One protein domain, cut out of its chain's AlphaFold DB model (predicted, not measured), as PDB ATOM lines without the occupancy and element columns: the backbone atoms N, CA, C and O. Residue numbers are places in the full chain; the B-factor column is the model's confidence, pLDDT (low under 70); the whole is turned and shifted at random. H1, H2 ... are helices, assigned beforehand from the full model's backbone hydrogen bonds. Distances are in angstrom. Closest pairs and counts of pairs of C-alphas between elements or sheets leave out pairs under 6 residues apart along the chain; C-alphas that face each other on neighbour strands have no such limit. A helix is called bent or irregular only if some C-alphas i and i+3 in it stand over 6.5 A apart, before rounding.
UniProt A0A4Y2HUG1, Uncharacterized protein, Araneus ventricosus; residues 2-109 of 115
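What this domain is: This is residues 2 to 109 of the 115 residues of an uncharacterized protein of Araneus ventricosus (UniProt A0A4Y2HUG1). A long helical arm, residues 72 to 109, of which 72 to 108 belong to H4, sticks out of a small head made of H1, H2, H3 and residues 58 to 71 of H4. The printed part has 108 residues with four named helices, H1 to H4, and no named strand; it is all helix and extended, with radius of gyration of the C-alphas 25.3 A and spans of 83 by 37 by 18 A.

How they stand to each other: Start at H1, residues 2 to 12, which touches H4, residues 58 to 108, through residues 63 to 71 alone; closest are the C-alphas of Ile 4 and Glu 67, 5.6 A apart. Next, H2, residues 17 to 33, touches H4, about perpendicular at 82 degrees; closest are the C-alphas of Ile 30 and Lys 61, 6.7 A apart. Residues 31 to 33 of H2 touch H3, residues 43 to 48; closest are the C-alphas of Asn 32 and Pro 43, 5.0 A apart. H3 is apart from H1 and H4. Every O i to N i+4 pair is within hydrogen-bond range in H3 and H4, 6 of 7 in H1 and 8 of 13 in H2.

Where its parts are: Find C-alpha 2, where H1 begins, at (160.398, 111.144, 158.911). H2 is irregular, C-alphas 18 and 21 being 8.1 A apart. H4 runs 75.1 A to C-alpha 108 at (101.743, 129.429, 166.877).

The domain as a whole: The printed part has no cut and no long link. Look for pLDDT under 70 at residues 2, 56 to 57 and 109.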
ATOM      1  N   HIS A   2     159.850 110.858 157.570       61.38
ATOM      2  CA  HIS A   2     160.398 111.144 158.911       61.38
ATOM      3  C   HIS A   2     159.593 110.492 160.054       61.38
ATOM      4  O   HIS A   2     160.179 109.910 160.962       61.38
ATOM      5  N   ARG A   3     158.256 110.472 159.922       76.56
ATOM      6  CA  ARG A   3     157.326 109.774 160.831       76.56
ATOM      7  C   ARG A   3     157.567 108.265 160.979       76.56
ATOM      8  O   ARG A   3     157.176 107.720 161.991       76.56
ATOM      9  N   ILE A   4     158.202 107.610 160.007       80.94
ATOM     10  CA  ILE A   4     158.499 106.163 160.035       80.94
ATOM     11  C   ILE A   4     159.930 105.944 160.535       80.94
ATOM     12  O   ILE A   4     160.214 105.047 161.323       80.94
ATOM     13  N   LEU A   5     160.849 106.804 160.097       79.69
ATOM     14  CA  LEU A   5     162.283 106.655 160.312       79.69
ATOM     15  C   LEU A   5     162.668 106.777 161.793       79.69
ATOM     16  O   LEU A   5     163.457 105.969 162.278       79.69
ATOM     17  N   ILE A   6     162.080 107.738 162.515       83.25
ATOM     18  CA  ILE A   6     162.337 107.919 163.950       83.25
ATOM     19  C   ILE A   6     161.878 106.693 164.757       83.25
ATOM     20  O   ILE A   6     162.734 106.104 165.414       83.25
ATOM     21  N   PRO A   7     160.608 106.239 164.681       86.00
ATOM     22  CA  PRO A   7     160.166 105.045 165.404       86.00
ATOM     23  C   PRO A   7     160.985 103.794 165.088       86.00
ATOM     24  O   PRO A   7     161.337 103.037 165.992       86.00
ATOM     25  N   THR A   8     161.344 103.595 163.816       84.44
ATOM     26  CA  THR A   8     162.132 102.426 163.412       84.44
ATOM     27  C   THR A   8     163.526 102.453 164.038       84.44
ATOM     28  O   THR A   8     163.984 101.446 164.576       84.44
ATOM     29  N   LEU A   9     164.195 103.613 164.018       82.56
ATOM     30  CA  LEU A   9     165.470 103.784 164.715       82.56
ATOM     31  C   LEU A   9     165.292 103.580 166.220       82.56
ATOM     32  O   LEU A   9     166.027 102.798 166.804       82.56
ATOM     33  N   SER A  10     164.284 104.184 166.849       85.69
ATOM     34  CA  SER A  10     164.012 103.988 168.277       85.69
ATOM     35  C   SER A  10     163.828 102.510 168.647       85.69
ATOM     36  O   SER A  10     164.350 102.073 169.670       85.69
ATOM     37  N   LYS A  11     163.150 101.715 167.806       85.81
ATOM     38  CA  LYS A  11     163.003 100.261 167.991       85.81
ATOM     39  C   LYS A  11     164.336  99.516 167.860       85.81
ATOM     40  O   LYS A  11     164.605  98.634 168.670       85.81
ATOM     41  N   LEU A  12     165.168  99.871 166.880       84.12
ATOM     42  CA  LEU A  12     166.490  99.260 166.671       84.12
ATOM     43  C   LEU A  12     167.488  99.586 167.791       84.12
ATOM     44  O   LEU A  12     168.396  98.805 168.045       84.12
ATOM     45  N   LEU A  13     167.312 100.730 168.452       86.19
ATOM     46  CA  LEU A  13     168.205 101.249 169.490       86.19
ATOM     47  C   LEU A  13     167.771 100.911 170.913       86.19
ATOM     48  O   LEU A  13     168.421 101.349 171.859       86.19
ATOM     49  N   ARG A  14     166.689 100.138 171.068       83.94
ATOM     50  CA  ARG A  14     166.115  99.776 172.369       83.94
ATOM     51  C   ARG A  14     167.134  99.108 173.295       83.94
ATOM     52  O   ARG A  14     167.140  99.410 174.482       83.94
ATOM     53  N   ASP A  15     167.978  98.237 172.744       81.19
ATOM     54  CA  ASP A  15     168.917  97.429 173.531       81.19
ATOM     55  C   ASP A  15     170.242  98.161 173.800       81.19
ATOM     56  O   ASP A  15     170.841  97.994 174.860       81.19
ATOM     57  N   ASP A  16     170.710  98.980 172.852       84.81
ATOM     58  CA  ASP A  16     171.944  99.758 173.001       84.81
ATOM     59  C   ASP A  16     171.885 101.087 172.217       84.81
ATOM     60  O   ASP A  16     172.274 101.153 171.041       84.81
ATOM     61  N   PRO A  17     171.444 102.181 172.862       84.44
ATOM     62  CA  PRO A  17     171.293 103.476 172.205       84.44
ATOM     63  C   PRO A  17     172.631 104.127 171.827       84.44
ATOM     64  O   PRO A  17     172.672 104.987 170.946       84.44
ATOM     65  N   THR A  18     173.749 103.708 172.430       86.88
ATOM     66  CA  THR A  18     175.075 104.278 172.130       86.88
ATOM     67  C   THR A  18     175.593 103.859 170.753       86.88
ATOM     68  O   THR A  18     176.424 104.545 170.158       86.88
ATOM     69  N   LYS A  19     175.060 102.762 170.197       85.38
ATOM     70  CA  LYS A  19     175.486 102.182 168.914       85.38
ATOM     71  C   LYS A  19     174.631 102.619 167.728       85.38
ATOM     72  O   LYS A  19     174.639 101.960 166.686       85.38
ATOM     73  N   TRP A  20     173.938 103.751 167.835       83.62
ATOM     74  CA  TRP A  20     173.004 104.205 166.805       83.62
ATOM     75  C   TRP A  20     173.602 104.368 165.415       83.62
ATOM     76  O   TRP A  20     172.989 103.965 164.424       83.62
ATOM     77  N   PHE A  21     174.843 104.840 165.348       83.44
ATOM     78  CA  PHE A  21     175.601 104.997 164.112       83.44
ATOM     79  C   PHE A  21     175.729 103.690 163.307       83.44
ATOM     80  O   PHE A  21     175.808 103.736 162.081       83.44
ATOM     81  N   LYS A  22     175.693 102.516 163.960       84.75
ATOM     82  CA  LYS A  22     175.756 101.213 163.276       84.75
ATOM     83  C   LYS A  22     174.497 100.917 162.459       84.75
ATOM     84  O   LYS A  22     174.577 100.232 161.444       84.75
ATOM     85  N   HIS A  23     173.347 101.443 162.882       83.00
ATOM     86  CA  HIS A  23     172.054 101.180 162.249       83.00
ATOM     87  C   HIS A  23     171.724 102.173 161.130       83.00
ATOM     88  O   HIS A  23     171.005 101.816 160.197       83.00
ATOM     89  N   VAL A  24     172.294 103.384 161.168       83.62
ATOM     90  CA  VAL A  24     172.048 104.445 160.173       83.62
ATOM     91  C   VAL A  24     172.327 103.966 158.751       83.62
ATOM     92  O   VAL A  24     171.468 104.089 157.882       83.62
ATOM     93  N   SER A  25     173.494 103.363 158.513       85.25
ATOM     94  CA  SER A  25     173.888 102.891 157.180       85.25
ATOM     95  C   SER A  25     172.946 101.814 156.634       85.25
ATOM     96  O   SER A  25     172.669 101.786 155.434       85.25
ATOM     97  N   ASN A  26     172.423 100.942 157.501       84.81
ATOM     98  CA  ASN A  26     171.485  99.892 157.099       84.81
ATOM     99  C   ASN A  26     170.110 100.476 156.774       84.81
ATOM    100  O   ASN A  26     169.551 100.163 155.724       84.81
ATOM    101  N   VAL A  27     169.607 101.381 157.617       83.81
ATOM    102  CA  VAL A  27     168.327 102.067 157.392       83.81
ATOM    103  C   VAL A  27     168.372 102.906 156.113       83.81
ATOM    104  O   VAL A  27     167.490 102.771 155.267       83.81
ATOM    105  N   GLN A  28     169.432 103.695 155.912       86.88
ATOM    106  CA  GLN A  28     169.626 104.509 154.707       86.88
ATOM    107  C   GLN A  28     169.627 103.646 153.442       86.88
ATOM    108  O   GLN A  28     168.957 103.961 152.457       86.88
ATOM    109  N   ARG A  29     170.355 102.525 153.474       88.44
ATOM    110  CA  ARG A  29     170.405 101.566 152.371       88.44
ATOM    111  C   ARG A  29     169.027 100.996 152.051       88.44
ATOM    112  O   ARG A  29     168.653 100.966 150.881       88.44
ATOM    113  N   ILE A  30     168.265 100.575 153.059       86.06
ATOM    114  CA  ILE A  30     166.944  99.985 152.827       86.06
ATOM    115  C   ILE A  30     165.987 101.023 152.257       86.06
ATOM    116  O   ILE A  30     165.349 100.737 151.246       86.06
ATOM    117  N   ILE A  31     165.950 102.234 152.813       85.88
ATOM    118  CA  ILE A  31     165.099 103.323 152.315       85.88
ATOM    119  C   ILE A  31     165.417 103.643 150.855       85.88
ATOM    120  O   ILE A  31     164.510 103.707 150.028       85.88
ATOM    121  N   ASN A  32     166.698 103.776 150.509       88.88
ATOM    122  CA  ASN A  32     167.101 104.116 149.144       88.88
ATOM    123  C   ASN A  32     166.869 102.985 148.142       88.88
ATOM    124  O   ASN A  32     166.759 103.254 146.951       88.88
ATOM    125  N   SER A  33     166.768 101.743 148.617       87.88
ATOM    126  CA  SER A  33     166.416 100.571 147.807       87.88
ATOM    127  C   SER A  33     164.936 100.183 147.868       87.88
ATOM    128  O   SER A  33     164.533  99.216 147.229       87.88
ATOM    129  N   SER A  34     164.121 100.904 148.640       85.88
ATOM    130  CA  SER A  34     162.691 100.624 148.760       85.88
ATOM    131  C   SER A  34     161.940 101.297 147.621       85.88
ATOM    132  O   SER A  34     162.102 102.491 147.361       85.88
ATOM    133  N   THR A  35     161.120 100.525 146.915       83.38
ATOM    134  CA  THR A  35     160.325 101.026 145.792       83.38
ATOM    135  C   THR A  35     159.183 101.887 146.303       83.38
ATOM    136  O   THR A  35     158.441 101.472 147.193       83.38
ATOM    137  N   SER A  36     158.991 103.061 145.707       81.69
ATOM    138  CA  SER A  36     157.795 103.863 145.953       81.69
ATOM    139  C   SER A  36     156.687 103.448 144.992       81.69
ATOM    140  O   SER A  36     156.883 103.443 143.777       81.69
ATOM    141  N   SER A  37     155.493 103.154 145.514       79.31
ATOM    142  CA  SER A  37     154.339 102.771 144.689       79.31
ATOM    143  C   SER A  37     153.946 103.852 143.676       79.31
ATOM    144  O   SER A  37     153.422 103.534 142.614       79.31
ATOM    145  N   LYS A  38     154.225 105.131 143.975       85.62
ATOM    146  CA  LYS A  38     153.889 106.256 143.086       85.62
ATOM    147  C   LYS A  38     154.828 106.369 141.891       85.62
ATOM    148  O   LYS A  38     154.390 106.701 140.798       85.62
ATOM    149  N   THR A  39     156.117 106.123 142.100       87.12
ATOM    150  CA  THR A  39     157.134 106.275 141.051       87.12
ATOM    151  C   THR A  39     157.469 104.951 140.379       87.12
ATOM    152  O   THR A  39     158.038 104.968 139.298       87.12
ATOM    153  N   ARG A  40     157.129 103.810 140.998       90.69
ATOM    154  CA  ARG A  40     157.550 102.444 140.623       90.69
ATOM    155  C   ARG A  40     159.065 102.199 140.657       90.69
ATOM    156  O   ARG A  40     159.495 101.077 140.418       90.69
ATOM    157  N   TYR A  41     159.846 103.210 141.025       90.31
ATOM    158  CA  TYR A  41     161.303 103.173 141.121       90.31
ATOM    159  C   TYR A  41     161.753 103.478 142.549       90.31
ATOM    160  O   TYR A  41     161.072 104.185 143.304       90.31
ATOM    161  N   THR A  42     162.915 102.954 142.916       90.94
ATOM    162  CA  THR A  42     163.598 103.292 144.169       90.94
ATOM    163  C   THR A  42     164.308 104.648 144.052       90.94
ATOM    164  O   THR A  42     164.718 105.030 142.952       90.94
ATOM    165  N   PRO A  43     164.514 105.389 145.158       92.12
ATOM    166  CA  PRO A  43     165.322 106.610 145.133       92.12
ATOM    167  C   PRO A  43     166.723 106.395 144.543       92.12
ATOM    168  O   PRO A  43     167.217 107.244 143.805       92.12
ATOM    169  N   PHE A  44     167.347 105.245 144.822       91.88
ATOM    170  CA  PHE A  44     168.648 104.899 144.257       91.88
ATOM    171  C   PHE A  44     168.587 104.709 142.739       91.88
ATOM    172  O   PHE A  44     169.416 105.269 142.033       91.88
ATOM    173  N   GLU A  45     167.604 103.966 142.220       93.75
ATOM    174  CA  GLU A  45     167.432 103.782 140.771       93.75
ATOM    175  C   GLU A  45     167.171 105.108 140.060       93.75
ATOM    176  O   GLU A  45     167.720 105.338 138.988       93.75
ATOM    177  N   LEU A  46     166.379 105.997 140.662       93.94
ATOM    178  CA  LEU A  46     166.118 107.323 140.100       93.94
ATOM    179  C   LEU A  46     167.389 108.174 139.998       93.94
ATOM    180  O   LEU A  46     167.539 108.933 139.048       93.94
ATOM    181  N   MET A  47     168.298 108.043 140.964       94.12
ATOM    182  CA  MET A  47     169.535 108.819 141.012       94.12
ATOM    183  C   MET A  47     170.664 108.193 140.182       94.12
ATOM    184  O   MET A  47     171.442 108.908 139.561       94.12
ATOM    185  N   MET A  48     170.763 106.863 140.175       94.62
ATOM    186  CA  MET A  48     171.902 106.121 139.621       94.62
ATOM    187  C   MET A  48     171.576 105.375 138.322       94.62
ATOM    188  O   MET A  48     172.462 104.748 137.743       94.62
ATOM    189  N   GLY A  49     170.311 105.352 137.895       93.69
ATOM    190  CA  GLY A  49     169.848 104.639 136.698       93.69
ATOM    191  C   GLY A  49     169.957 103.111 136.773       93.69
ATOM    192  O   GLY A  49     169.748 102.428 135.775       93.69
ATOM    193  N   SER A  50     170.307 102.550 137.933       92.06
ATOM    194  CA  SER A  50     170.561 101.119 138.119       92.06
ATOM    195  C   SER A  50     170.067 100.631 139.478       92.06
ATOM    196  O   SER A  50     169.906 101.411 140.416       92.06
ATOM    197  N   LYS A  51     169.812  99.323 139.595       89.00
ATOM    198  CA  LYS A  51     169.326  98.722 140.843       89.00
ATOM    199  C   LYS A  51     170.434  98.645 141.888       89.00
ATOM    200  O   LYS A  51     171.549  98.213 141.592       89.00
ATOM    201  N   MET A  52     170.106  98.984 143.132       88.12
ATOM    202  CA  MET A  52     171.035  98.847 144.253       88.12
ATOM    203  C   MET A  52     171.269  97.363 144.576       88.12
ATOM    204  O   MET A  52     170.319  96.622 144.828       88.12
ATOM    205  N   LYS A  53     172.532  96.921 144.605       83.75
ATOM    206  CA  LYS A  53     172.894  95.571 145.067       83.75
ATOM    207  C   LYS A  53     172.970  95.561 146.591       83.75
ATOM    208  O   LYS A  53     173.925  96.083 147.160       83.75
ATOM    209  N   ASN A  54     171.984  94.952 147.245       77.50
ATOM    210  CA  ASN A  54     171.919  94.873 148.702       77.50
ATOM    211  C   ASN A  54     172.017  93.427 149.192       77.50
ATOM    212  O   ASN A  54     171.421  92.528 148.608       77.50
ATOM    213  N   LYS A  55     172.748  93.220 150.297       72.69
ATOM    214  CA  LYS A  55     172.581  92.022 151.127       72.69
ATOM    215  C   LYS A  55     171.238  92.152 151.845       72.69
ATOM    216  O   LYS A  55     170.934  93.233 152.351       72.69
ATOM    217  N   GLU A  56     170.437  91.094 151.846       63.44
ATOM    218  CA  GLU A  56     169.113  91.113 152.467       63.44
ATOM    219  C   GLU A  56     169.240  91.235 153.989       63.44
ATOM    220  O   GLU A  56     169.556  90.274 154.682       63.44
ATOM    221  N   ASP A  57     169.012  92.439 154.515       68.94
ATOM    222  CA  ASP A  57     168.891  92.674 155.955       68.94
ATOM    223  C   ASP A  57     167.400  92.604 156.327       68.94
ATOM    224  O   ASP A  57     166.700  93.618 156.430       68.94
ATOM    225  N   VAL A  58     166.893  91.366 156.405       78.12
ATOM    226  CA  VAL A  58     165.458  91.031 156.522       78.12
ATOM    227  C   VAL A  58     164.814  91.731 157.724       78.12
ATOM    228  O   VAL A  58     163.764  92.355 157.585       78.12
ATOM    229  N   LYS A  59     165.501  91.745 158.873       81.56
ATOM    230  CA  LYS A  59     164.985  92.299 160.134       81.56
ATOM    231  C   LYS A  59     164.681  93.798 160.058       81.56
ATOM    232  O   LYS A  59     163.648  94.255 160.535       81.56
ATOM    233  N   VAL A  60     165.578  94.593 159.470       79.75
ATOM    234  CA  VAL A  60     165.375  96.050 159.377       79.75
ATOM    235  C   VAL A  60     164.288  96.379 158.349       79.75
ATOM    236  O   VAL A  60     163.530  97.330 158.535       79.75
ATOM    237  N   LYS A  61     164.170  95.571 157.289       82.75
ATOM    238  CA  LYS A  61     163.107  95.708 156.287       82.75
ATOM    239  C   LYS A  61     161.726  95.426 156.882       82.75
ATOM    240  O   LYS A  61     160.800  96.189 156.618       82.75
ATOM    241  N   GLU A  62     161.597  94.380 157.695       86.75
ATOM    242  CA  GLU A  62     160.355  94.050 158.406       86.75
ATOM    243  C   GLU A  62     159.936  95.170 159.357       86.75
ATOM    244  O   GLU A  62     158.803  95.636 159.282       86.75
ATOM    245  N   LEU A  63     160.864  95.673 160.177       86.81
ATOM    246  CA  LEU A  63     160.588  96.778 161.101       86.81
ATOM    247  C   LEU A  63     160.158  98.057 160.367       86.81
ATOM    248  O   LEU A  63     159.220  98.725 160.793       86.81
ATOM    249  N   LEU A  64     160.808  98.387 159.245       84.50
ATOM    250  CA  LEU A  64     160.401  99.525 158.413       84.50
ATOM    251  C   LEU A  64     159.002  99.331 157.818       84.50
ATOM    252  O   LEU A  64     158.244 100.295 157.711       84.50
ATOM    253  N   HIS A  65     158.662  98.107 157.410       86.19
ATOM    254  CA  HIS A  65     157.346  97.803 156.863       86.19
ATOM    255  C   HIS A  65     156.255  97.876 157.936       86.19
ATOM    256  O   HIS A  65     155.208  98.472 157.695       86.19
ATOM    257  N   GLU A  66     156.519  97.347 159.130       90.31
ATOM    258  CA  GLU A  66     155.624  97.441 160.284       90.31
ATOM    259  C   GLU A  66     155.324  98.907 160.632       90.31
ATOM    260  O   GLU A  66     154.164  99.301 160.722       90.31
ATOM    261  N   GLU A  67     156.355  99.749 160.741       89.94
ATOM    262  CA  GLU A  67     156.179 101.179 161.026       89.94
ATOM    263  C   GLU A  67     155.441 101.922 159.908       89.94
ATOM    264  O   GLU A  67     154.650 102.831 160.170       89.94
ATOM    265  N   TYR A  68     155.652 101.523 158.652       87.12
ATOM    266  CA  TYR A  68     154.884 102.054 157.533       87.12
ATOM    267  C   TYR A  68     153.391 101.722 157.661       87.12
ATOM    268  O   TYR A  68     152.555 102.613 157.505       87.12
ATOM    269  N   LEU A  69     153.047 100.473 157.982       90.12
ATOM    270  CA  LEU A  69     151.657 100.055 158.174       90.12
ATOM    271  C   LEU A  69     151.013 100.756 159.376       90.12
ATOM    272  O   LEU A  69     149.905 101.274 159.248       90.12
ATOM    273  N   ASN A  70     151.725 100.850 160.502       91.81
ATOM    274  CA  ASN A  70     151.252 101.556 161.695       91.81
ATOM    275  C   ASN A  70     150.937 103.024 161.388       91.81
ATOM    276  O   ASN A  70     149.894 103.537 161.792       91.81
ATOM    277  N   HIS A  71     151.797 103.688 160.613       89.50
ATOM    278  CA  HIS A  71     151.556 105.062 160.189       89.50
ATOM    279  C   HIS A  71     150.281 105.197 159.344       89.50
ATOM    280  O   HIS A  71     149.495 106.112 159.596       89.50
ATOM    281  N   LEU A  72     150.058 104.297 158.381       89.38
ATOM    282  CA  LEU A  72     148.849 104.311 157.549       89.38
ATOM    283  C   LEU A  72     147.580 104.060 158.374       89.38
ATOM    284  O   LEU A  72     146.556 104.706 158.148       89.38
ATOM    285  N   MET A  73     147.643 103.139 159.340       93.56
ATOM    286  CA  MET A  73     146.531 102.871 160.253       93.56
ATOM    287  C   MET A  73     146.206 104.100 161.101       93.56
ATOM    288  O   MET A  73     145.043 104.484 161.194       93.56
ATOM    289  N   GLN A  74     147.231 104.762 161.641       93.00
ATOM    290  CA  GLN A  74     147.051 105.981 162.417       93.00
ATOM    291  C   GLN A  74     146.406 107.100 161.584       93.00
ATOM    292  O   GLN A  74     145.445 107.710 162.044       93.00
ATOM    293  N   GLU A  75     146.868 107.344 160.353       93.31
ATOM    294  CA  GLU A  75     146.251 108.348 159.466       93.31
ATOM    295  C   GLU A  75     144.780 108.022 159.176       93.31
ATOM    296  O   GLU A  75     143.915 108.900 159.186       93.31
ATOM    297  N   ARG A  76     144.471 106.742 158.953       95.88
ATOM    298  CA  ARG A  76     143.097 106.282 158.739       95.88
ATOM    299  C   ARG A  76     142.217 106.518 159.964       95.88
ATOM    300  O   ARG A  76     141.050 106.894 159.810       95.88
ATOM    301  N   ASP A  77     142.738 106.273 161.159       96.94
ATOM    302  CA  ASP A  77     141.994 106.452 162.404       96.94
ATOM    303  C   ASP A  77     141.801 107.930 162.745       96.94
ATOM    304  O   ASP A  77     140.702 108.314 163.150       96.94
ATOM    305  N   GLU A  78     142.801 108.773 162.477       96.56
ATOM    306  CA  GLU A  78     142.688 110.233 162.549       96.56
ATOM    307  C   GLU A  78     141.564 110.734 161.623       96.56
ATOM    308  O   GLU A  78     140.648 111.419 162.087       96.56
ATOM    309  N   MET A  79     141.549 110.309 160.351       97.44
ATOM    310  CA  MET A  79     140.477 110.651 159.401       97.44
ATOM    311  C   MET A  79     139.104 110.142 159.851       97.44
ATOM    312  O   MET A  79     138.104 110.858 159.763       97.44
ATOM    313  N   SER A  80     139.034 108.904 160.347       97.31
ATOM    314  CA  SER A  80     137.775 108.323 160.826       97.31
ATOM    315  C   SER A  80     137.238 109.070 162.044       97.31
ATOM    316  O   SER A  80     136.028 109.258 162.166       97.31
ATOM    317  N   ASN A  81     138.117 109.490 162.954       97.81
ATOM    318  CA  ASN A  81     137.724 110.251 164.129       97.81
ATOM    319  C   ASN A  81     137.235 111.651 163.743       97.81
ATOM    320  O   ASN A  81     136.177 112.065 164.212       97.81
ATOM    321  N   ASP A  82     137.937 112.343 162.844       97.81
ATOM    322  CA  ASP A  82     137.513 113.662 162.368       97.81
ATOM    323  C   ASP A  82     136.140 113.607 161.677       97.81
ATOM    324  O   ASP A  82     135.221 114.353 162.026       97.81
ATOM    325  N   ALA A  83     135.934 112.628 160.790       97.69
ATOM    326  CA  ALA A  83     134.643 112.401 160.146       97.69
ATOM    327  C   ALA A  83     133.518 112.154 161.167       97.69
ATOM    328  O   ALA A  83     132.441 112.744 161.052       97.69
ATOM    329  N   LYS A  84     133.767 111.336 162.202       97.94
ATOM    330  CA  LYS A  84     132.799 111.101 163.287       97.94
ATOM    331  C   LYS A  84     132.438 112.394 164.013       97.94
ATOM    332  O   LYS A  84     131.256 112.658 164.214       97.94
ATOM    333  N   GLN A  85     133.428 113.210 164.374       97.38
ATOM    334  CA  GLN A  85     133.183 114.483 165.058       97.38
ATOM    335  C   GLN A  85     132.367 115.448 164.193       97.38
ATOM    336  O   GLN A  85     131.451 116.104 164.690       97.38
ATOM    337  N   ASN A  86     132.645 115.503 162.892       97.00
ATOM    338  CA  ASN A  86     131.905 116.350 161.959       97.00
ATOM    339  C   ASN A  86     130.448 115.890 161.800       97.00
ATOM    340  O   ASN A  86     129.535 116.715 161.864       97.00
ATOM    341  N   ILE A  87     130.210 114.579 161.681       97.12
ATOM    342  CA  ILE A  87     128.855 114.013 161.619       97.12
ATOM    343  C   ILE A  87     128.080 114.305 162.909       97.12
ATOM    344  O   ILE A  87     126.940 114.757 162.834       97.12
ATOM    345  N   LEU A  88     128.694 114.105 164.080       97.06
ATOM    346  CA  LEU A  88     128.056 114.384 165.372       97.06
ATOM    347  C   LEU A  88     127.647 115.858 165.494       97.06
ATOM    348  O   LEU A  88     126.502 116.157 165.823       97.06
ATOM    349  N   LYS A  89     128.541 116.788 165.134       96.69
ATOM    350  CA  LYS A  89     128.236 118.229 165.123       96.69
ATOM    351  C   LYS A  89     127.065 118.569 164.192       96.69
ATOM    352  O   LYS A  89     126.190 119.357 164.565       96.69
ATOM    353  N   LEU A  90     127.032 117.979 162.994       95.38
ATOM    354  CA  LEU A  90     125.943 118.168 162.031       95.38
ATOM    355  C   LEU A  90     124.612 117.622 162.562       95.38
ATOM    356  O   LEU A  90     123.591 118.310 162.480       95.38
ATOM    357  N   GLN A  91     124.617 116.432 163.160       94.25
ATOM    358  CA  GLN A  91     123.426 115.836 163.767       94.25
ATOM    359  C   GLN A  91     122.895 116.695 164.915       94.25
ATOM    360  O   GLN A  91     121.711 117.025 164.934       94.25
ATOM    361  N   ASP A  92     123.771 117.148 165.808       94.69
ATOM    362  CA  ASP A  92     123.412 118.028 166.918       94.69
ATOM    363  C   ASP A  92     122.780 119.336 166.440       94.69
ATOM    364  O   ASP A  92     121.740 119.763 166.952       94.69
ATOM    365  N   SER A  93     123.387 119.985 165.441       92.69
ATOM    366  CA  SER A  93     122.836 121.212 164.857       92.69
ATOM    367  C   SER A  93     121.457 120.982 164.226       92.69
ATOM    368  O   SER A  93     120.543 121.778 164.452       92.69
ATOM    369  N   THR A  94     121.276 119.856 163.532       92.75
ATOM    370  CA  THR A  94     120.011 119.471 162.895       92.75
ATOM    371  C   THR A  94     118.930 119.213 163.940       92.75
ATOM    372  O   THR A  94     117.843 119.778 163.852       92.75
ATOM    373  N   ILE A  95     119.237 118.438 164.987       93.19
ATOM    374  CA  ILE A  95     118.315 118.150 166.094       93.19
ATOM    375  C   ILE A  95     117.898 119.445 166.800       93.19
ATOM    376  O   ILE A  95     116.710 119.642 167.069       93.19
ATOM    377  N   ARG A  96     118.851 120.345 167.083       91.25
ATOM    378  CA  ARG A  96     118.556 121.663 167.671       91.25
ATOM    379  C   ARG A  96     117.614 122.471 166.782       91.25
ATOM    380  O   ARG A  96     116.622 123.004 167.280       91.25
ATOM    381  N   HIS A  97     117.877 122.514 165.477       90.75
ATOM    382  CA  HIS A  97     117.030 123.222 164.522       90.75
ATOM    383  C   HIS A  97     115.610 122.635 164.469       90.75
ATOM    384  O   HIS A  97     114.634 123.367 164.627       90.75
ATOM    385  N   SER A  98     115.473 121.310 164.359       89.00
ATOM    386  CA  SER A  98     114.166 120.641 164.349       89.00
ATOM    387  C   SER A  98     113.377 120.862 165.643       89.00
ATOM    388  O   SER A  98     112.168 121.087 165.593       89.00
ATOM    389  N   ARG A  99     114.036 120.824 166.812       89.88
ATOM    390  CA  ARG A  99     113.397 121.128 168.106       89.88
ATOM    391  C   ARG A  99     112.891 122.571 168.156       89.88
ATOM    392  O   ARG A  99     111.755 122.786 168.565       89.88
ATOM    393  N   SER A 100     113.690 123.530 167.685       90.31
ATOM    394  CA  SER A 100     113.295 124.943 167.600       90.31
ATOM    395  C   SER A 100     112.056 125.144 166.716       90.31
ATOM    396  O   SER A 100     111.089 125.780 167.134       90.31
ATOM    397  N   LEU A 101     112.024 124.510 165.537       89.50
ATOM    398  CA  LEU A 101     110.860 124.557 164.644       89.50
ATOM    399  C   LEU A 101     109.599 123.976 165.300       89.50
ATOM    400  O   LEU A 101     108.524 124.568 165.191       89.50
ATOM    401  N   ARG A 102     109.717 122.850 166.019       82.88
ATOM    402  CA  ARG A 102     108.588 122.247 166.751       82.88
ATOM    403  C   ARG A 102     108.055 123.168 167.847       82.88
ATOM    404  O   ARG A 102     106.844 123.332 167.947       82.88
ATOM    405  N   LEU A 103     108.942 123.796 168.622       83.50
ATOM    406  CA  LEU A 103     108.561 124.768 169.654       83.50
ATOM    407  C   LEU A 103     107.845 125.978 169.040       83.50
ATOM    408  O   LEU A 103     106.791 126.378 169.525       83.50
ATOM    409  N   SER A 104     108.361 126.516 167.933       81.88
ATOM    410  CA  SER A 104     107.721 127.628 167.220       81.88
ATOM    411  C   SER A 104     106.337 127.256 166.669       81.88
ATOM    412  O   SER A 104     105.406 128.055 166.759       81.88
ATOM    413  N   CYS A 105     106.168 126.035 166.147       75.06
ATOM    414  CA  CYS A 105     104.872 125.536 165.681       75.06
ATOM    415  C   CYS A 105     103.860 125.401 166.831       75.06
ATOM    416  O   CYS A 105     102.724 125.859 166.708       75.06
ATOM    417  N   HIS A 106     104.287 124.848 167.971       72.19
ATOM    418  CA  HIS A 106     103.447 124.705 169.162       72.19
ATOM    419  C   HIS A 106     103.007 126.063 169.736       72.19
ATOM    420  O   HIS A 106     101.849 126.225 170.108       72.19
ATOM    421  N   LEU A 107     103.894 127.066 169.736       72.31
ATOM    422  CA  LEU A 107     103.565 128.434 170.155       72.31
ATOM    423  C   LEU A 107     102.604 129.150 169.189       72.31
ATOM    424  O   LEU A 107     101.828 129.996 169.625       72.31
ATOM    425  N   LYS A 108     102.642 128.834 167.885       72.19
ATOM    426  CA  LYS A 108     101.743 129.429 166.877       72.19
ATOM    427  C   LYS A 108     100.327 128.845 166.897       72.19
ATOM    428  O   LYS A 108      99.391 129.557 166.545       72.19
ATOM    429  N   TYR A 109     100.163 127.589 167.311       66.62
ATOM    430  CA  TYR A 109      98.861 126.922 167.413       66.62
ATOM    431  C   TYR A 109      98.659 126.339 168.818       66.62
ATOM    432  O   TYR A 109      98.713 125.118 168.985       66.62
TER     433      TYR A 109